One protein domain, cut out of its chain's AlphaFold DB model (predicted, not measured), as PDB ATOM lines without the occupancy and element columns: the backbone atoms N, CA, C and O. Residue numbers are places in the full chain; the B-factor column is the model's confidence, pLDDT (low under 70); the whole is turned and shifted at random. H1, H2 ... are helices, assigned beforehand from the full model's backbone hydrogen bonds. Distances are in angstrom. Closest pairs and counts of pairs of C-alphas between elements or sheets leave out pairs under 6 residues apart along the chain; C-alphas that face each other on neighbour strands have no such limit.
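AT A GLANCE: This is residues 103 to 207 and 282 to 295 of the 295 residues of the protein "BSD domain-containing 1" of Brachionus plicatilis (UniProt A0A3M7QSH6). One long helix, H6, forms the axis, and the shorter helices and their links wrap round the part of it near its first residues in a loose ring. H1 runs beside H6 in the opposite direction, H2 and H3 pack on it, H4 and H5 make a corner, and H7 crosses near H6 and packs on H3. Residues 199 to 207 of H6 stick out from this body. The printed part has 119 residues, with seven named helices in the order H1 to H7 and no named strand; the class is all helix. It is only just compact, close to loose, with a radius of gyration of the C-alphas of 16.1 A, and elongated, spanning 58 by 33 by 26 A.

IN THESE COORDINATES: H1, residues 103 to 119, begins with C-alpha 103 at (-19.945, 4.540, 38.313) and is 24.9 A long from first to last C-alpha. H2 is residues 122 to 125, and H3 is residues 133 to 139. H4, residues 146 to 155, is 14.2 A long, and H5, residues 157 to 166, is 14.3 A long. H6, residues 173 to 207, is 50.6 A long, from C-alpha 173 at (-1.421, 34.160, 38.994) to C-alpha 207 at (-30.488, -4.133, 23.086). H7, residues 282 to 293, is 16.3 A long and ends with C-alpha 293 at (-16.245, 26.254, 19.523).

HOW THE PARTS SIT: The hub is H6, touching three helices. With residues 180 to 191 alone it touches H1, at a shallow tilt of 15 degrees, opposite ways; the closest C-alphas, of Ile 114 and Leu 184, are 7.0 A apart. H2 touches H6, closest at the C-alphas of Tyr 124 and Phe 176, 6.1 A. H3 touches H6 about perpendicular, at 75 degrees, closest at the C-alphas of Met 137 and Ala 178, 6.3 A. H7 touches H3 at a steep tilt of 65 degrees, with the C-alphas of Trp 136 and Val 291 closest at 6.3 A. H7 and H6 are close but not clearly touching. H4 and H5 touch only at the corner, closest at the C-alphas of Leu 153 and Arg 160, 5.1 A. H1 and H5 touch only at their ends, closest at the C-alphas of Lys 118 and Met 159, 6.0 A. H4 and H6 are only just apart, at 8.3 A. The helix packing is mostly crossed, but only just: of the 3 pairs of helices that touch and have a tilt, those that touch only at the corner or at their ends left out, 1 is at a shallow tilt, H1 and H6. Every O i to N i+4 pair is within hydrogen-bond range in H1, H4, H5, H6 and H7, and 2 of 3 in H3; H2 is too short for such a pair.

THE WHOLE: The two C-alphas farthest apart, of Ala 169 and Asn 207, are 58.1 A apart. Residues 208 to 281 are not printed, and C-alphas 207 and 282 are 32.1 A apart across this cut. Of the links that are printed whole, none is long. Mean pLDDT of the printed part is 78.1; residues 103 to 106, 121, 201 to 207 and 282 to 295 are under 70.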
ATOM      1  N   ASN A 103     -20.255   3.114  38.437       50.41
ATOM      2  CA  ASN A 103     -19.945   4.540  38.313       50.41
ATOM      3  C   ASN A 103     -19.247   5.130  39.552       50.41
ATOM      4  O   ASN A 103     -18.437   6.047  39.411       50.41
ATOM      5  N   ASN A 104     -19.482   4.587  40.754       59.00
ATOM      6  CA  ASN A 104     -18.848   5.100  41.973       59.00
ATOM      7  C   ASN A 104     -17.335   4.824  41.979       59.00
ATOM      8  O   ASN A 104     -16.542   5.715  42.270       59.00
ATOM      9  N   SER A 105     -16.913   3.634  41.533       63.75
ATOM     10  CA  SER A 105     -15.483   3.294  41.437       63.75
ATOM     11  C   SER A 105     -14.732   4.193  40.446       63.75
ATOM     12  O   SER A 105     -13.581   4.568  40.678       63.75
ATOM     13  N   MET A 106     -15.381   4.587  39.347       63.88
ATOM     14  CA  MET A 106     -14.766   5.450  38.339       63.88
ATOM     15  C   MET A 106     -14.655   6.906  38.815       63.88
ATOM     16  O   MET A 106     -13.643   7.565  38.569       63.88
ATOM     17  N   ASN A 107     -15.658   7.402  39.543       71.75
ATOM     18  CA  ASN A 107     -15.607   8.713  40.194       71.75
ATOM     19  C   ASN A 107     -14.567   8.750  41.321       71.75
ATOM     20  O   ASN A 107     -13.849   9.737  41.458       71.75
ATOM     21  N   GLU A 108     -14.405   7.667  42.082       73.94
ATOM     22  CA  GLU A 108     -13.334   7.539  43.078       73.94
ATOM     23  C   GLU A 108     -11.939   7.577  42.445       73.94
ATOM     24  O   GLU A 108     -11.036   8.214  42.988       73.94
ATOM     25  N   ARG A 109     -11.753   6.937  41.283       77.00
ATOM     26  CA  ARG A 109     -10.494   7.020  40.524       77.00
ATOM     27  C   ARG A 109     -10.208   8.447  40.067       77.00
ATOM     28  O   ARG A 109      -9.097   8.922  40.278       77.00
ATOM     29  N   LEU A 110     -11.203   9.137  39.505       78.12
ATOM     30  CA  LEU A 110     -11.069  10.545  39.120       78.12
ATOM     31  C   LEU A 110     -10.700  11.417  40.322       78.12
ATOM     32  O   LEU A 110      -9.772  12.210  40.243       78.12
ATOM     33  N   ARG A 111     -11.382  11.228  41.456       78.62
ATOM     34  CA  ARG A 111     -11.111  11.965  42.697       78.62
ATOM     35  C   ARG A 111      -9.671  11.770  43.169       78.62
ATOM     36  O   ARG A 111      -9.013  12.755  43.482       78.62
ATOM     37  N   LYS A 112      -9.166  10.533  43.175       82.00
ATOM     38  CA  LYS A 112      -7.765  10.245  43.528       82.00
ATOM     39  C   LYS A 112      -6.785  10.947  42.596       82.00
ATOM     40  O   LYS A 112      -5.818  11.536  43.064       82.00
ATOM     41  N   GLU A 113      -7.058  10.924  41.298       81.94
ATOM     42  CA  GLU A 113      -6.180  11.551  40.315       81.94
ATOM     43  C   GLU A 113      -6.191  13.086  40.425       81.94
ATOM     44  O   GLU A 113      -5.146  13.727  40.332       81.94
ATOM     45  N   ILE A 114      -7.344  13.685  40.737       84.19
ATOM     46  CA  ILE A 114      -7.447  15.118  41.048       84.19
ATOM     47  C   ILE A 114      -6.635  15.463  42.303       84.19
ATOM     48  O   ILE A 114      -5.923  16.466  42.302       84.19
ATOM     49  N   GLU A 115      -6.718  14.663  43.369       81.00
ATOM     50  CA  GLU A 115      -5.915  14.890  44.579       81.00
ATOM     51  C   GLU A 115      -4.409  14.786  44.296       81.00
ATOM     52  O   GLU A 115      -3.642  15.634  44.758       81.00
ATOM     53  N   ASN A 116      -3.992  13.832  43.458       82.62
ATOM     54  CA  ASN A 116      -2.605  13.730  42.999       82.62
ATOM     55  C   ASN A 116      -2.165  15.004  42.260       82.62
ATOM     56  O   ASN A 116      -1.113  15.561  42.577       82.62
ATOM     57  N   LEU A 117      -2.991  15.521  41.340       82.62
ATOM     58  CA  LEU A 117      -2.704  16.767  40.617       82.62
ATOM     59  C   LEU A 117      -2.541  17.972  41.552       82.62
ATOM     60  O   LEU A 117      -1.688  18.822  41.304       82.62
ATOM     61  N   LYS A 118      -3.338  18.060  42.626       79.56
ATOM     62  CA  LYS A 118      -3.261  19.175  43.588       79.56
ATOM     63  C   LYS A 118      -1.917  19.221  44.315       79.56
ATOM     64  O   LYS A 118      -1.419  20.318  44.571       79.56
ATOM     65  N   CYS A 119      -1.368  18.053  44.658       74.44
ATOM     66  CA  CYS A 119      -0.149  17.928  45.457       74.44
ATOM     67  C   CYS A 119       1.130  17.759  44.619       74.44
ATOM     68  O   CYS A 119       2.222  17.894  45.170       74.44
ATOM     69  N   ASP A 120       1.026  17.513  43.310       77.81
ATOM     70  CA  ASP A 120       2.188  17.458  42.423       77.81
ATOM     71  C   ASP A 120       2.674  18.862  42.025       77.81
ATOM     72  O   ASP A 120       1.968  19.644  41.390       77.81
ATOM     73  N   GLU A 121       3.923  19.175  42.365       69.19
ATOM     74  CA  GLU A 121       4.577  20.428  41.982       69.19
ATOM     75  C   GLU A 121       4.860  20.485  40.462       69.19
ATOM     76  O   GLU A 121       4.902  21.569  39.866       69.19
ATOM     77  N   GLY A 122       5.017  19.317  39.819       71.19
ATOM     78  CA  GLY A 122       5.220  19.170  38.376       71.19
ATOM     79  C   GLY A 122       4.048  19.705  37.550       71.19
ATOM     80  O   GLY A 122       4.271  20.369  36.533       71.19
ATOM     81  N   THR A 123       2.820  19.521  38.041       74.25
ATOM     82  CA  THR A 123       1.569  20.081  37.497       74.25
ATOM     83  C   THR A 123       1.679  21.573  37.181       74.25
ATOM     84  O   THR A 123       1.243  22.010  36.112       74.25
ATOM     85  N   TYR A 124       2.281  22.353  38.081       72.62
ATOM     86  CA  TYR A 124       2.348  23.811  37.960       72.62
ATOM     87  C   TYR A 124       3.597  24.280  37.212       72.62
ATOM     88  O   TYR A 124       3.555  25.294  36.515       72.62
ATOM     89  N   LYS A 125       4.713  23.549  37.323       72.75
ATOM     90  CA  LYS A 125       5.992  23.913  36.689       72.75
ATOM     91  C   LYS A 125       6.023  23.615  35.194       72.75
ATOM     92  O   LYS A 125       6.585  24.401  34.434       72.75
ATOM     93  N   ILE A 126       5.447  22.490  34.785       75.44
ATOM     94  CA  ILE A 126       5.549  21.995  33.414       75.44
ATOM     95  C   ILE A 126       4.396  22.573  32.601       75.44
ATOM     96  O   ILE A 126       3.227  22.309  32.890       75.44
ATOM     97  N   GLU A 127       4.725  23.348  31.573       74.81
ATOM     98  CA  GLU A 127       3.734  23.800  30.602       74.81
ATOM     99  C   GLU A 127       3.154  22.589  29.847       74.81
ATOM    100  O   GLU A 127       3.914  21.718  29.405       74.81
ATOM    101  N   PRO A 128       1.822  22.478  29.715       75.94
ATOM    102  CA  PRO A 128       1.218  21.417  28.927       75.94
ATOM    103  C   PRO A 128       1.632  21.554  27.459       75.94
ATOM    104  O   PRO A 128       1.369  22.570  26.827       75.94
ATOM    105  N   MET A 129       2.243  20.512  26.892       73.38
ATOM    106  CA  MET A 129       2.677  20.497  25.486       73.38
ATOM    107  C   MET A 129       1.513  20.279  24.496       73.38
ATOM    108  O   MET A 129       1.728  20.078  23.302       73.38
ATOM    109  N   ASP A 130       0.279  20.276  24.999       77.12
ATOM    110  CA  ASP A 130      -0.932  20.054  24.219       77.12
ATOM    111  C   ASP A 130      -1.285  21.320  23.409       77.12
ATOM    112  O   ASP A 130      -1.333  22.415  23.978       77.12
ATOM    113  N   PRO A 131      -1.564  21.209  22.094       75.56
ATOM    114  CA  PRO A 131      -1.921  22.358  21.260       75.56
ATOM    115  C   PRO A 131      -3.185  23.099  21.736       75.56
ATOM    116  O   PRO A 131      -3.361  24.276  21.413       75.56
ATOM    117  N   GLY A 132      -4.051  22.452  22.522       80.25
ATOM    118  CA  GLY A 132      -5.226  23.062  23.144       80.25
ATOM    119  C   GLY A 132      -4.899  24.067  24.253       80.25
ATOM    120  O   GLY A 132      -5.718  24.945  24.527       80.25
ATOM    121  N   TYR A 133      -3.701  24.017  24.846       84.44
ATOM    122  CA  TYR A 133      -3.331  24.899  25.957       84.44
ATOM    123  C   TYR A 133      -3.252  26.377  25.543       84.44
ATOM    124  O   TYR A 133      -3.697  27.257  26.275       84.44
ATOM    125  N   SER A 134      -2.771  26.669  24.330       84.00
ATOM    126  CA  SER A 134      -2.706  28.050  23.827       84.00
ATOM    127  C   SER A 134      -4.094  28.677  23.645       84.00
ATOM    128  O   SER A 134      -4.256  29.881  23.841       84.00
ATOM    129  N   LYS A 135      -5.105  27.870  23.295       84.25
ATOM    130  CA  LYS A 135      -6.501  28.323  23.217       84.25
ATOM    131  C   LYS A 135      -7.098  28.485  24.608       84.25
ATOM    132  O   LYS A 135      -7.712  29.507  24.880       84.25
ATOM    133  N   TRP A 136      -6.850  27.518  25.492       87.38
ATOM    134  CA  TRP A 136      -7.256  27.588  26.894       87.38
ATOM    135  C   TRP A 136      -6.784  28.890  27.546       87.38
ATOM    136  O   TRP A 136      -7.587  29.615  28.111       87.38
ATOM    137  N   MET A 137      -5.511  29.247  27.374       86.00
ATOM    138  CA  MET A 137      -4.932  30.465  27.943       86.00
ATOM    139  C   MET A 137      -5.583  31.767  27.434       86.00
ATOM    140  O   MET A 137      -5.518  32.779  28.120       86.00
ATOM    141  N   GLN A 138      -6.184  31.767  26.238       83.94
ATOM    142  CA  GLN A 138      -6.862  32.951  25.687       83.94
ATOM    143  C   GLN A 138      -8.252  33.170  26.283       83.94
ATOM    144  O   GLN A 138      -8.702  34.309  26.355       83.94
ATOM    145  N   VAL A 139      -8.930  32.084  26.654       82.69
ATOM    146  CA  VAL A 139     -10.293  32.127  27.197       82.69
ATOM    147  C   VAL A 139     -10.259  32.164  28.725       82.69
ATOM    148  O   VAL A 139     -11.112  32.797  29.332       82.69
ATOM    149  N   PHE A 140      -9.253  31.539  29.341       85.50
ATOM    150  CA  PHE A 140      -9.172  31.354  30.783       85.50
ATOM    151  C   PHE A 140      -9.009  32.668  31.548       85.50
ATOM    152  O   PHE A 140      -7.977  33.337  31.453       85.50
ATOM    153  N   ASP A 141      -9.996  32.959  32.392       85.69
ATOM    154  CA  ASP A 141      -9.957  34.052  33.352       85.69
ATOM    155  C   ASP A 141     -10.020  33.496  34.788       85.69
ATOM    156  O   ASP A 141     -11.039  32.922  35.183       85.69
ATOM    157  N   PRO A 142      -8.959  33.643  35.606       85.88
ATOM    158  CA  PRO A 142      -8.998  33.218  37.004       85.88
ATOM    159  C   PRO A 142     -10.028  33.995  37.834       85.88
ATOM    160  O   PRO A 142     -10.409  33.522  38.907       85.88
ATOM    161  N   ASP A 143     -10.489  35.161  37.369       85.44
ATOM    162  CA  ASP A 143     -11.489  35.954  38.073       85.44
ATOM    163  C   ASP A 143     -12.864  35.273  38.110       85.44
ATOM    164  O   ASP A 143     -13.573  35.407  39.111       85.44
ATOM    165  N   GLU A 144     -13.201  34.497  37.076       84.06
ATOM    166  CA  GLU A 144     -14.432  33.698  37.006       84.06
ATOM    167  C   GLU A 144     -14.445  32.561  38.037       84.06
ATOM    168  O   GLU A 144     -15.510  32.170  38.506       84.06
ATOM    169  N   PHE A 145     -13.263  32.073  38.432       83.06
ATOM    170  CA  PHE A 145     -13.090  30.941  39.347       83.06
ATOM    171  C   PHE A 145     -12.614  31.361  40.746       83.06
ATOM    172  O   PHE A 145     -12.046  30.553  41.485       83.06
ATOM    173  N   LYS A 146     -12.778  32.633  41.134       85.81
ATOM    174  CA  LYS A 146     -12.273  33.159  42.421       85.81
ATOM    175  C   LYS A 146     -12.798  32.403  43.636       85.81
ATOM    176  O   LYS A 146     -12.052  32.198  44.598       85.81
ATOM    177  N   GLU A 147     -14.067  32.012  43.615       84.56
ATOM    178  CA  GLU A 147     -14.696  31.295  44.724       84.56
ATOM    179  C   GLU A 147     -14.130  29.875  44.845       84.56
ATOM    180  O   GLU A 147     -13.748  29.437  45.936       84.56
ATOM    181  N   GLU A 148     -13.976  29.186  43.716       83.69
ATOM    182  CA  GLU A 148     -13.390  27.854  43.606       83.69
ATOM    183  C   GLU A 148     -11.917  27.863  43.999       83.69
ATOM    184  O   GLU A 148     -11.484  27.015  44.778       83.69
ATOM    185  N   ILE A 149     -11.154  28.845  43.519       89.38
ATOM    186  CA  ILE A 149      -9.748  29.052  43.874       89.38
ATOM    187  C   ILE A 149      -9.609  29.254  45.384       89.38
ATOM    188  O   ILE A 149      -8.777  28.606  46.022       89.38
ATOM    189  N   SER A 150     -10.441  30.114  45.978       87.12
ATOM    190  CA  SER A 150     -10.443  30.341  47.425       87.12
ATOM    191  C   SER A 150     -10.715  29.040  48.185       87.12
ATOM    192  O   SER A 150      -9.968  28.680  49.099       87.12
ATOM    193  N   LYS A 151     -11.722  28.274  47.755       85.06
ATOM    194  CA  LYS A 151     -12.058  26.972  48.338       85.06
ATOM    195  C   LYS A 151     -10.909  25.967  48.211       85.06
ATOM    196  O   LYS A 151     -10.541  25.358  49.212       85.06
ATOM    197  N   LEU A 152     -10.291  25.841  47.036       86.56
ATOM    198  CA  LEU A 152      -9.145  24.959  46.791       86.56
ATOM    199  C   LEU A 152      -7.962  25.281  47.712       86.56
ATOM    200  O   LEU A 152      -7.366  24.376  48.299       86.56
ATOM    201  N   LEU A 153      -7.651  26.569  47.878       87.31
ATOM    202  CA  LEU A 153      -6.580  27.020  48.763       87.31
ATOM    203  C   LEU A 153      -6.910  26.792  50.244       87.31
ATOM    204  O   LEU A 153      -5.994  26.579  51.043       87.31
ATOM    205  N   ILE A 154      -8.186  26.843  50.637       85.81
ATOM    206  CA  ILE A 154      -8.632  26.532  52.003       85.81
ATOM    207  C   ILE A 154      -8.534  25.027  52.272       85.81
ATOM    208  O   ILE A 154      -7.995  24.644  53.309       85.81
ATOM    209  N   GLU A 155      -9.015  24.200  51.343       82.62
ATOM    210  CA  GLU A 155      -9.087  22.740  51.470       82.62
ATOM    211  C   GLU A 155      -7.718  22.055  51.419       82.62
ATOM    212  O   GLU A 155      -7.514  21.061  52.114       82.62
ATOM    213  N   ASN A 156      -6.777  22.562  50.616       82.56
ATOM    214  CA  ASN A 156      -5.480  21.926  50.403       82.56
ATOM    215  C   ASN A 156      -4.320  22.854  50.816       82.56
ATOM    216  O   ASN A 156      -3.969  23.813  50.121       82.56
ATOM    217  N   SER A 157      -3.702  22.554  51.963       85.50
ATOM    218  CA  SER A 157      -2.564  23.313  52.506       85.50
ATOM    219  C   SER A 157      -1.311  23.218  51.627       85.50
ATOM    220  O   SER A 157      -0.609  24.217  51.467       85.50
ATOM    221  N   THR A 158      -1.059  22.064  51.006       83.31
ATOM    222  CA  THR A 158       0.076  21.838  50.096       83.31
ATOM    223  C   THR A 158      -0.017  22.726  48.860       83.31
ATOM    224  O   THR A 158       0.934  23.430  48.529       83.31
ATOM    225  N   MET A 159      -1.184  22.772  48.215       86.44
ATOM    226  CA  MET A 159      -1.442  23.651  47.072       86.44
ATOM    227  C   MET A 159      -1.234  25.120  47.455       86.44
ATOM    228  O   MET A 159      -0.614  25.870  46.702       86.44
ATOM    229  N   ARG A 160      -1.693  25.531  48.645       88.94
ATOM    230  CA  ARG A 160      -1.475  26.894  49.152       88.94
ATOM    231  C   ARG A 160       0.008  27.214  49.330       88.94
ATOM    232  O   ARG A 160       0.433  28.312  48.973       88.94
ATOM    233  N   LEU A 161       0.789  26.271  49.857       87.88
ATOM    234  CA  LEU A 161       2.233  26.428  50.005       87.88
ATOM    235  C   LEU A 161       2.903  26.606  48.637       87.88
ATOM    236  O   LEU A 161       3.611  27.595  48.444       87.88
ATOM    237  N   ILE A 162       2.613  25.722  47.678       86.69
ATOM    238  CA  ILE A 162       3.149  25.799  46.310       86.69
ATOM    239  C   ILE A 162       2.770  27.136  45.660       86.69
ATOM    240  O   ILE A 162       3.634  27.820  45.110       86.69
ATOM    241  N   TYR A 163       1.506  27.555  45.778       88.44
ATOM    242  CA  TYR A 163       1.033  28.838  45.259       88.44
ATOM    243  C   TYR A 163       1.826  30.014  45.849       88.44
ATOM    244  O   TYR A 163       2.319  30.857  45.102       88.44
ATOM    245  N   SER A 164       2.023  30.038  47.172       88.62
ATOM    246  CA  SER A 164       2.773  31.105  47.852       88.62
ATOM    247  C   SER A 164       4.262  31.153  47.490       88.62
ATOM    248  O   SER A 164       4.873  32.218  47.547       88.62
ATOM    249  N   GLN A 165       4.850  30.012  47.118       88.50
ATOM    250  CA  GLN A 165       6.251  29.918  46.705       88.50
ATOM    251  C   GLN A 165       6.450  30.295  45.233       88.50
ATOM    252  O   GLN A 165       7.485  30.857  44.880       88.50
ATOM    253  N   MET A 166       5.475  29.988  44.373       84.69
ATOM    254  CA  MET A 166       5.591  30.164  42.924       84.69
ATOM    255  C   MET A 166       5.051  31.506  42.431       84.69
ATOM    256  O   MET A 166       5.573  32.035  41.453       84.69
ATOM    257  N   VAL A 167       4.034  32.072  43.083       87.38
ATOM    258  CA  VAL A 167       3.385  33.321  42.659       87.38
ATOM    259  C   VAL A 167       3.696  34.429  43.672       87.38
ATOM    260  O   VAL A 167       3.388  34.265  44.852       87.38
ATOM    261  N   PRO A 168       4.275  35.579  43.263       85.56
ATOM    262  CA  PRO A 168       4.592  36.006  41.892       85.56
ATOM    263  C   PRO A 168       6.030  35.683  41.430       85.56
ATOM    264  O   PRO A 168       6.468  36.209  40.412       85.56
ATOM    265  N   ALA A 169       6.804  34.900  42.192       80.25
ATOM    266  CA  ALA A 169       8.249  34.757  41.980       80.25
ATOM    267  C   ALA A 169       8.636  34.077  40.651       80.25
ATOM    268  O   ALA A 169       9.573  34.520  39.988       80.25
ATOM    269  N   ASN A 170       7.917  33.018  40.267       80.12
ATOM    270  CA  ASN A 170       8.238  32.163  39.120       80.12
ATOM    271  C   ASN A 170       7.127  32.137  38.061       80.12
ATOM    272  O   ASN A 170       7.416  31.863  36.899       80.12
ATOM    273  N   LEU A 171       5.871  32.366  38.458       85.75
ATOM    274  CA  LEU A 171       4.692  32.316  37.589       85.75
ATOM    275  C   LEU A 171       3.739  33.469  37.910       85.75
ATOM    276  O   LEU A 171       3.618  33.889  39.067       85.75
ATOM    277  N   SER A 172       3.016  33.951  36.897       89.69
ATOM    278  CA  SER A 172       1.871  34.832  37.129       89.69
ATOM    279  C   SER A 172       0.692  34.056  37.737       89.69
ATOM    280  O   SER A 172       0.570  32.840  37.574       89.69
ATOM    281  N   ASN A 173      -0.205  34.764  38.433       89.44
ATOM    282  CA  ASN A 173      -1.421  34.160  38.994       89.44
ATOM    283  C   ASN A 173      -2.271  33.479  37.904       89.44
ATOM    284  O   ASN A 173      -2.721  32.353  38.104       89.44
ATOM    285  N   VAL A 174      -2.415  34.128  36.743       89.81
ATOM    286  CA  VAL A 174      -3.163  33.597  35.594       89.81
ATOM    287  C   VAL A 174      -2.534  32.298  35.093       89.81
ATOM    288  O   VAL A 174      -3.234  31.301  34.963       89.81
ATOM    289  N   GLU A 175      -1.218  32.262  34.868       88.81
ATOM    290  CA  GLU A 175      -0.531  31.058  34.372       88.81
ATOM    291  C   GLU A 175      -0.614  29.888  35.351       88.81
ATOM    292  O   GLU A 175      -0.799  28.745  34.931       88.81
ATOM    293  N   PHE A 176      -0.488  30.158  36.653       90.19
ATOM    294  CA  PHE A 176      -0.582  29.121  37.676       90.19
ATOM    295  C   PHE A 176      -1.936  28.407  37.613       90.19
ATOM    296  O   PHE A 176      -1.995  27.175  37.531       90.19
ATOM    297  N   TRP A 177      -3.024  29.181  37.607       90.75
ATOM    298  CA  TRP A 177      -4.370  28.622  37.570       90.75
ATOM    299  C   TRP A 177      -4.709  28.049  36.197       90.75
ATOM    300  O   TRP A 177      -5.241  26.943  36.129       90.75
ATOM    301  N   ALA A 178      -4.302  28.693  35.103       89.19
ATOM    302  CA  ALA A 178      -4.531  28.173  33.759       89.19
ATOM    303  C   ALA A 178      -3.962  26.756  33.597       89.19
ATOM    304  O   ALA A 178      -4.655  25.873  33.095       89.19
ATOM    305  N   ARG A 179      -2.744  26.495  34.093       90.00
ATOM    306  CA  ARG A 179      -2.125  25.156  34.053       90.00
ATOM    307  C   ARG A 179      -2.898  24.129  34.872       90.00
ATOM    308  O   ARG A 179      -3.118  23.014  34.398       90.00
ATOM    309  N   TYR A 180      -3.316  24.497  36.082       88.56
ATOM    310  CA  TYR A 180      -4.074  23.608  36.962       88.56
ATOM    311  C   TYR A 180      -5.431  23.232  36.358       88.56
ATOM    312  O   TYR A 180      -5.733  22.049  36.191       88.56
ATOM    313  N   PHE A 181      -6.229  24.231  35.973       87.69
ATOM    314  CA  PHE A 181      -7.570  24.008  35.437       87.69
ATOM    315  C   PHE A 181      -7.538  23.335  34.058       87.69
ATOM    316  O   PHE A 181      -8.402  22.509  33.769       87.69
ATOM    317  N   PHE A 182      -6.514  23.589  33.236       87.62
ATOM    318  CA  PHE A 182      -6.339  22.871  31.974       87.62
ATOM    319  C   PHE A 182      -6.089  21.374  32.187       87.62
ATOM    320  O   PHE A 182      -6.734  20.535  31.559       87.62
ATOM    321  N   ARG A 183      -5.181  21.016  33.107       86.19
ATOM    322  CA  ARG A 183      -4.909  19.607  33.446       86.19
ATOM    323  C   ARG A 183      -6.135  18.926  34.043       86.19
ATOM    324  O   ARG A 183      -6.421  17.779  33.708       86.19
ATOM    325  N   LEU A 184      -6.889  19.650  34.865       85.81
ATOM    326  CA  LEU A 184      -8.166  19.185  35.386       85.81
ATOM    327  C   LEU A 184      -9.185  18.934  34.263       85.81
ATOM    328  O   LEU A 184      -9.863  17.908  34.280       85.81
ATOM    329  N   ASN A 185      -9.260  19.819  33.260       83.88
ATOM    330  CA  ASN A 185     -10.136  19.627  32.103       83.88
ATOM    331  C   ASN A 185      -9.737  18.395  31.281       83.88
ATOM    332  O   ASN A 185     -10.603  17.587  30.951       83.88
ATOM    333  N   LEU A 186      -8.443  18.212  30.999       84.50
ATOM    334  CA  LEU A 186      -7.945  17.033  30.280       84.50
ATOM    335  C   LEU A 186      -8.311  15.733  31.000       84.50
ATOM    336  O   LEU A 186      -8.797  14.784  30.381       84.50
ATOM    337  N   LEU A 187      -8.120  15.708  32.318       82.88
ATOM    338  CA  LEU A 187      -8.456  14.553  33.137       82.88
ATOM    339  C   LEU A 187      -9.968  14.269  33.121       82.88
ATOM    340  O   LEU A 187     -10.392  13.119  32.985       82.88
ATOM    341  N   ASN A 188     -10.789  15.318  33.192       80.69
ATOM    342  CA  ASN A 188     -12.239  15.195  33.099       80.69
ATOM    343  C   ASN A 188     -12.692  14.719  31.708       80.69
ATOM    344  O   ASN A 188     -13.599  13.903  31.581       80.69
ATOM    345  N   GLU A 189     -12.055  15.185  30.634       80.19
ATOM    346  CA  GLU A 189     -12.332  14.708  29.278       80.19
ATOM    347  C   GLU A 189     -12.032  13.231  29.100       80.19
ATOM    348  O   GLU A 189     -12.832  12.511  28.499       80.19
ATOM    349  N   GLU A 190     -10.888  12.778  29.602       79.75
ATOM    350  CA  GLU A 190     -10.534  11.370  29.562       79.75
ATOM    351  C   GLU A 190     -11.553  10.529  30.340       79.75
ATOM    352  O   GLU A 190     -12.022   9.498  29.852       79.75
ATOM    353  N   HIS A 191     -11.955  10.998  31.520       76.06
ATOM    354  CA  HIS A 191     -12.969  10.339  32.334       76.06
ATOM    355  C   HIS A 191     -14.330  10.264  31.632       76.06
ATOM    356  O   HIS A 191     -14.888   9.174  31.500       76.06
ATOM    357  N   MET A 192     -14.807  11.371  31.062       75.19
ATOM    358  CA  MET A 192     -16.061  11.408  30.305       75.19
ATOM    359  C   MET A 192     -16.020  10.516  29.058       75.19
ATOM    360  O   MET A 192     -17.019   9.878  28.725       75.19
ATOM    361  N   LYS A 193     -14.876  10.424  28.365       80.00
ATOM    362  CA  LYS A 193     -14.691   9.490  27.237       80.00
ATOM    363  C   LYS A 193     -14.828   8.037  27.697       80.00
ATOM    364  O   LYS A 193     -15.483   7.250  27.018       80.00
ATOM    365  N   ARG A 194     -14.258   7.689  28.855       78.56
ATOM    366  CA  ARG A 194     -14.372   6.344  29.441       78.56
ATOM    367  C   ARG A 194     -15.812   6.021  29.843       78.56
ATOM    368  O   ARG A 194     -16.274   4.932  29.524       78.56
ATOM    369  N   ILE A 195     -16.533   6.961  30.462       75.44
ATOM    370  CA  ILE A 195     -17.952   6.770  30.812       75.44
ATOM    371  C   ILE A 195     -18.793   6.503  29.561       75.44
ATOM    372  O   ILE A 195     -19.535   5.528  29.532       75.44
ATOM    373  N   LYS A 196     -18.633   7.307  28.503       77.75
ATOM    374  CA  LYS A 196     -19.393   7.133  27.252       77.75
ATOM    375  C   LYS A 196     -19.168   5.771  26.591       77.75
ATOM    376  O   LYS A 196     -20.082   5.226  25.984       77.75
ATOM    377  N   LEU A 197     -17.953   5.227  26.682       73.44
ATOM    378  CA  LEU A 197     -17.650   3.890  26.161       73.44
ATOM    379  C   LEU A 197     -18.367   2.792  26.951       73.44
ATOM    380  O   LEU A 197     -18.861   1.845  26.349       73.44
ATOM    381  N   ILE A 198     -18.440   2.938  28.275       74.88
ATOM    382  CA  ILE A 198     -19.159   2.003  29.147       74.88
ATOM    383  C   ILE A 198     -20.660   2.083  28.866       74.88
ATOM    384  O   ILE A 198     -21.279   1.060  28.617       74.88
ATOM    385  N   GLU A 199     -21.225   3.289  28.798       74.62
ATOM    386  CA  GLU A 199     -22.644   3.493  28.481       74.62
ATOM    387  C   GLU A 199     -23.021   2.891  27.120       74.62
ATOM    388  O   GLU A 199     -24.082   2.280  26.973       74.62
ATOM    389  N   LYS A 200     -22.133   3.013  26.125       72.81
ATOM    390  CA  LYS A 200     -22.319   2.378  24.820       72.81
ATOM    391  C   LYS A 200     -22.303   0.849  24.919       72.81
ATOM    392  O   LYS A 200     -23.182   0.218  24.342       72.81
ATOM    393  N   ALA A 201     -21.358   0.270  25.659       69.75
ATOM    394  CA  ALA A 201     -21.297  -1.176  25.868       69.75
ATOM    395  C   ALA A 201     -22.533  -1.698  26.627       69.75
ATOM    396  O   ALA A 201     -23.120  -2.701  26.230       69.75
ATOM    397  N   ASP A 202     -22.987  -0.981  27.656       67.62
ATOM    398  CA  ASP A 202     -24.183  -1.334  28.428       67.62
ATOM    399  C   ASP A 202     -25.462  -1.234  27.576       67.62
ATOM    400  O   ASP A 202     -26.365  -2.068  27.692       67.62
ATOM    401  N   SER A 203     -25.531  -0.246  26.678       66.31
ATOM    402  CA  SER A 203     -26.646  -0.083  25.737       66.31
ATOM    403  C   SER A 203     -26.672  -1.177  24.666       66.31
ATOM    404  O   SER A 203     -27.751  -1.628  24.285       66.31
ATOM    405  N   GLU A 204     -25.505  -1.625  24.197       58.59
ATOM    406  CA  GLU A 204     -25.378  -2.748  23.258       58.59
ATOM    407  C   GLU A 204     -25.812  -4.067  23.924       58.59
ATOM    408  O   GLU A 204     -26.618  -4.796  23.352       58.59
ATOM    409  N   ILE A 205     -25.429  -4.301  25.185       57.28
ATOM    410  CA  ILE A 205     -25.850  -5.479  25.969       57.28
ATOM    411  C   ILE A 205     -27.364  -5.481  26.252       57.28
ATOM    412  O   ILE A 205     -28.002  -6.533  26.243       57.28
ATOM    413  N   HIS A 206     -27.977  -4.320  26.509       52.84
ATOM    414  CA  HIS A 206     -29.416  -4.249  26.791       52.84
ATOM    415  C   HIS A 206     -30.285  -4.392  25.528       52.84
ATOM    416  O   HIS A 206     -31.423  -4.862  25.616       52.84
ATOM    417  N   ASN A 207     -29.776  -3.992  24.360       49.88
ATOM    418  CA  ASN A 207     -30.488  -4.133  23.086       49.88
ATOM    419  C   ASN A 207     -30.297  -5.528  22.460       49.88
ATOM    420  O   ASN A 207     -31.123  -5.970  21.665       49.88
ATOM    421  N   GLU A 282     -21.592  24.111  35.955       59.97
ATOM    422  CA  GLU A 282     -22.016  24.641  34.653       59.97
ATOM    423  C   GLU A 282     -21.039  25.690  34.110       59.97
ATOM    424  O   GLU A 282     -20.828  25.753  32.902       59.97
ATOM    425  N   LEU A 283     -20.384  26.460  34.987       61.28
ATOM    426  CA  LEU A 283     -19.351  27.428  34.608       61.28
ATOM    427  C   LEU A 283     -18.157  26.742  33.937       61.28
ATOM    428  O   LEU A 283     -17.747  27.135  32.844       61.28
ATOM    429  N   PHE A 284     -17.648  25.665  34.537       65.19
ATOM    430  CA  PHE A 284     -16.529  24.907  33.979       65.19
ATOM    431  C   PHE A 284     -16.901  24.229  32.649       65.19
ATOM    432  O   PHE A 284     -16.120  24.233  31.696       65.19
ATOM    433  N   LEU A 285     -18.120  23.690  32.551       66.81
ATOM    434  CA  LEU A 285     -18.634  23.076  31.322       66.81
ATOM    435  C   LEU A 285     -18.894  24.103  30.207       66.81
ATOM    436  O   LEU A 285     -18.627  23.814  29.040       66.81
ATOM    437  N   SER A 286     -19.364  25.301  30.555       67.31
ATOM    438  CA  SER A 286     -19.559  26.419  29.626       67.31
ATOM    439  C   SER A 286     -18.226  26.889  29.045       67.31
ATOM    440  O   SER A 286     -18.069  26.956  27.826       67.31
ATOM    441  N   HIS A 287     -17.226  27.097  29.904       64.69
ATOM    442  CA  HIS A 287     -15.878  27.482  29.489       64.69
ATOM    443  C   HIS A 287     -15.254  26.433  28.555       64.69
ATOM    444  O   HIS A 287     -14.681  26.753  27.513       64.69
ATOM    445  N   LYS A 288     -15.455  25.148  28.865       65.06
ATOM    446  CA  LYS A 288     -15.067  24.040  27.987       65.06
ATOM    447  C   LYS A 288     -15.761  24.092  26.622       65.06
ATOM    448  O   LYS A 288     -15.117  23.814  25.613       65.06
ATOM    449  N   SER A 289     -17.052  24.424  26.570       69.06
ATOM    450  CA  SER A 289     -17.768  24.583  25.297       69.06
ATOM    451  C   SER A 289     -17.136  25.684  24.449       69.06
ATOM    452  O   SER A 289     -16.823  25.445  23.287       69.06
ATOM    453  N   GLN A 290     -16.836  26.838  25.050       68.62
ATOM    454  CA  GLN A 290     -16.210  27.966  24.352       68.62
ATOM    455  C   GLN A 290     -14.840  27.607  23.758       68.62
ATOM    456  O   GLN A 290     -14.520  28.009  22.642       68.62
ATOM    457  N   VAL A 291     -14.041  26.809  24.472       69.44
ATOM    458  CA  VAL A 291     -12.745  26.323  23.969       69.44
ATOM    459  C   VAL A 291     -12.917  25.386  22.766       69.44
ATOM    460  O   VAL A 291     -12.108  25.430  21.837       69.44
ATOM    461  N   ASN A 292     -13.974  24.569  22.751       68.75
ATOM    462  CA  ASN A 292     -14.279  23.670  21.635       68.75
ATOM    463  C   ASN A 292     -14.857  24.412  20.420       68.75
ATOM    464  O   ASN A 292     -14.531  24.055  19.293       68.75
ATOM    465  N   ASP A 293     -15.637  25.475  20.616       66.19
ATOM    466  CA  ASP A 293     -16.245  26.254  19.523       66.19
ATOM    467  C   ASP A 293     -15.220  27.085  18.716       66.19
ATOM    468  O   ASP A 293     -15.521  27.602  17.642       66.19
ATOM    469  N   LEU A 294     -13.976  27.180  19.197       59.94
ATOM    470  CA  LEU A 294     -12.831  27.775  18.496       59.94
ATOM    471  C   LEU A 294     -12.103  26.776  17.558       59.94
ATOM    472  O   LEU A 294     -10.925  26.989  17.229       59.94
ATOM    473  N   THR A 295     -12.733  25.654  17.177       45.91
ATOM    474  CA  THR A 295     -12.208  24.655  16.212       45.91
ATOM    475  C   THR A 295     -13.004  24.611  14.919       45.91
ATOM    476  O   THR A 295     -12.339  24.403  13.878       45.91
TER     477      THR A 295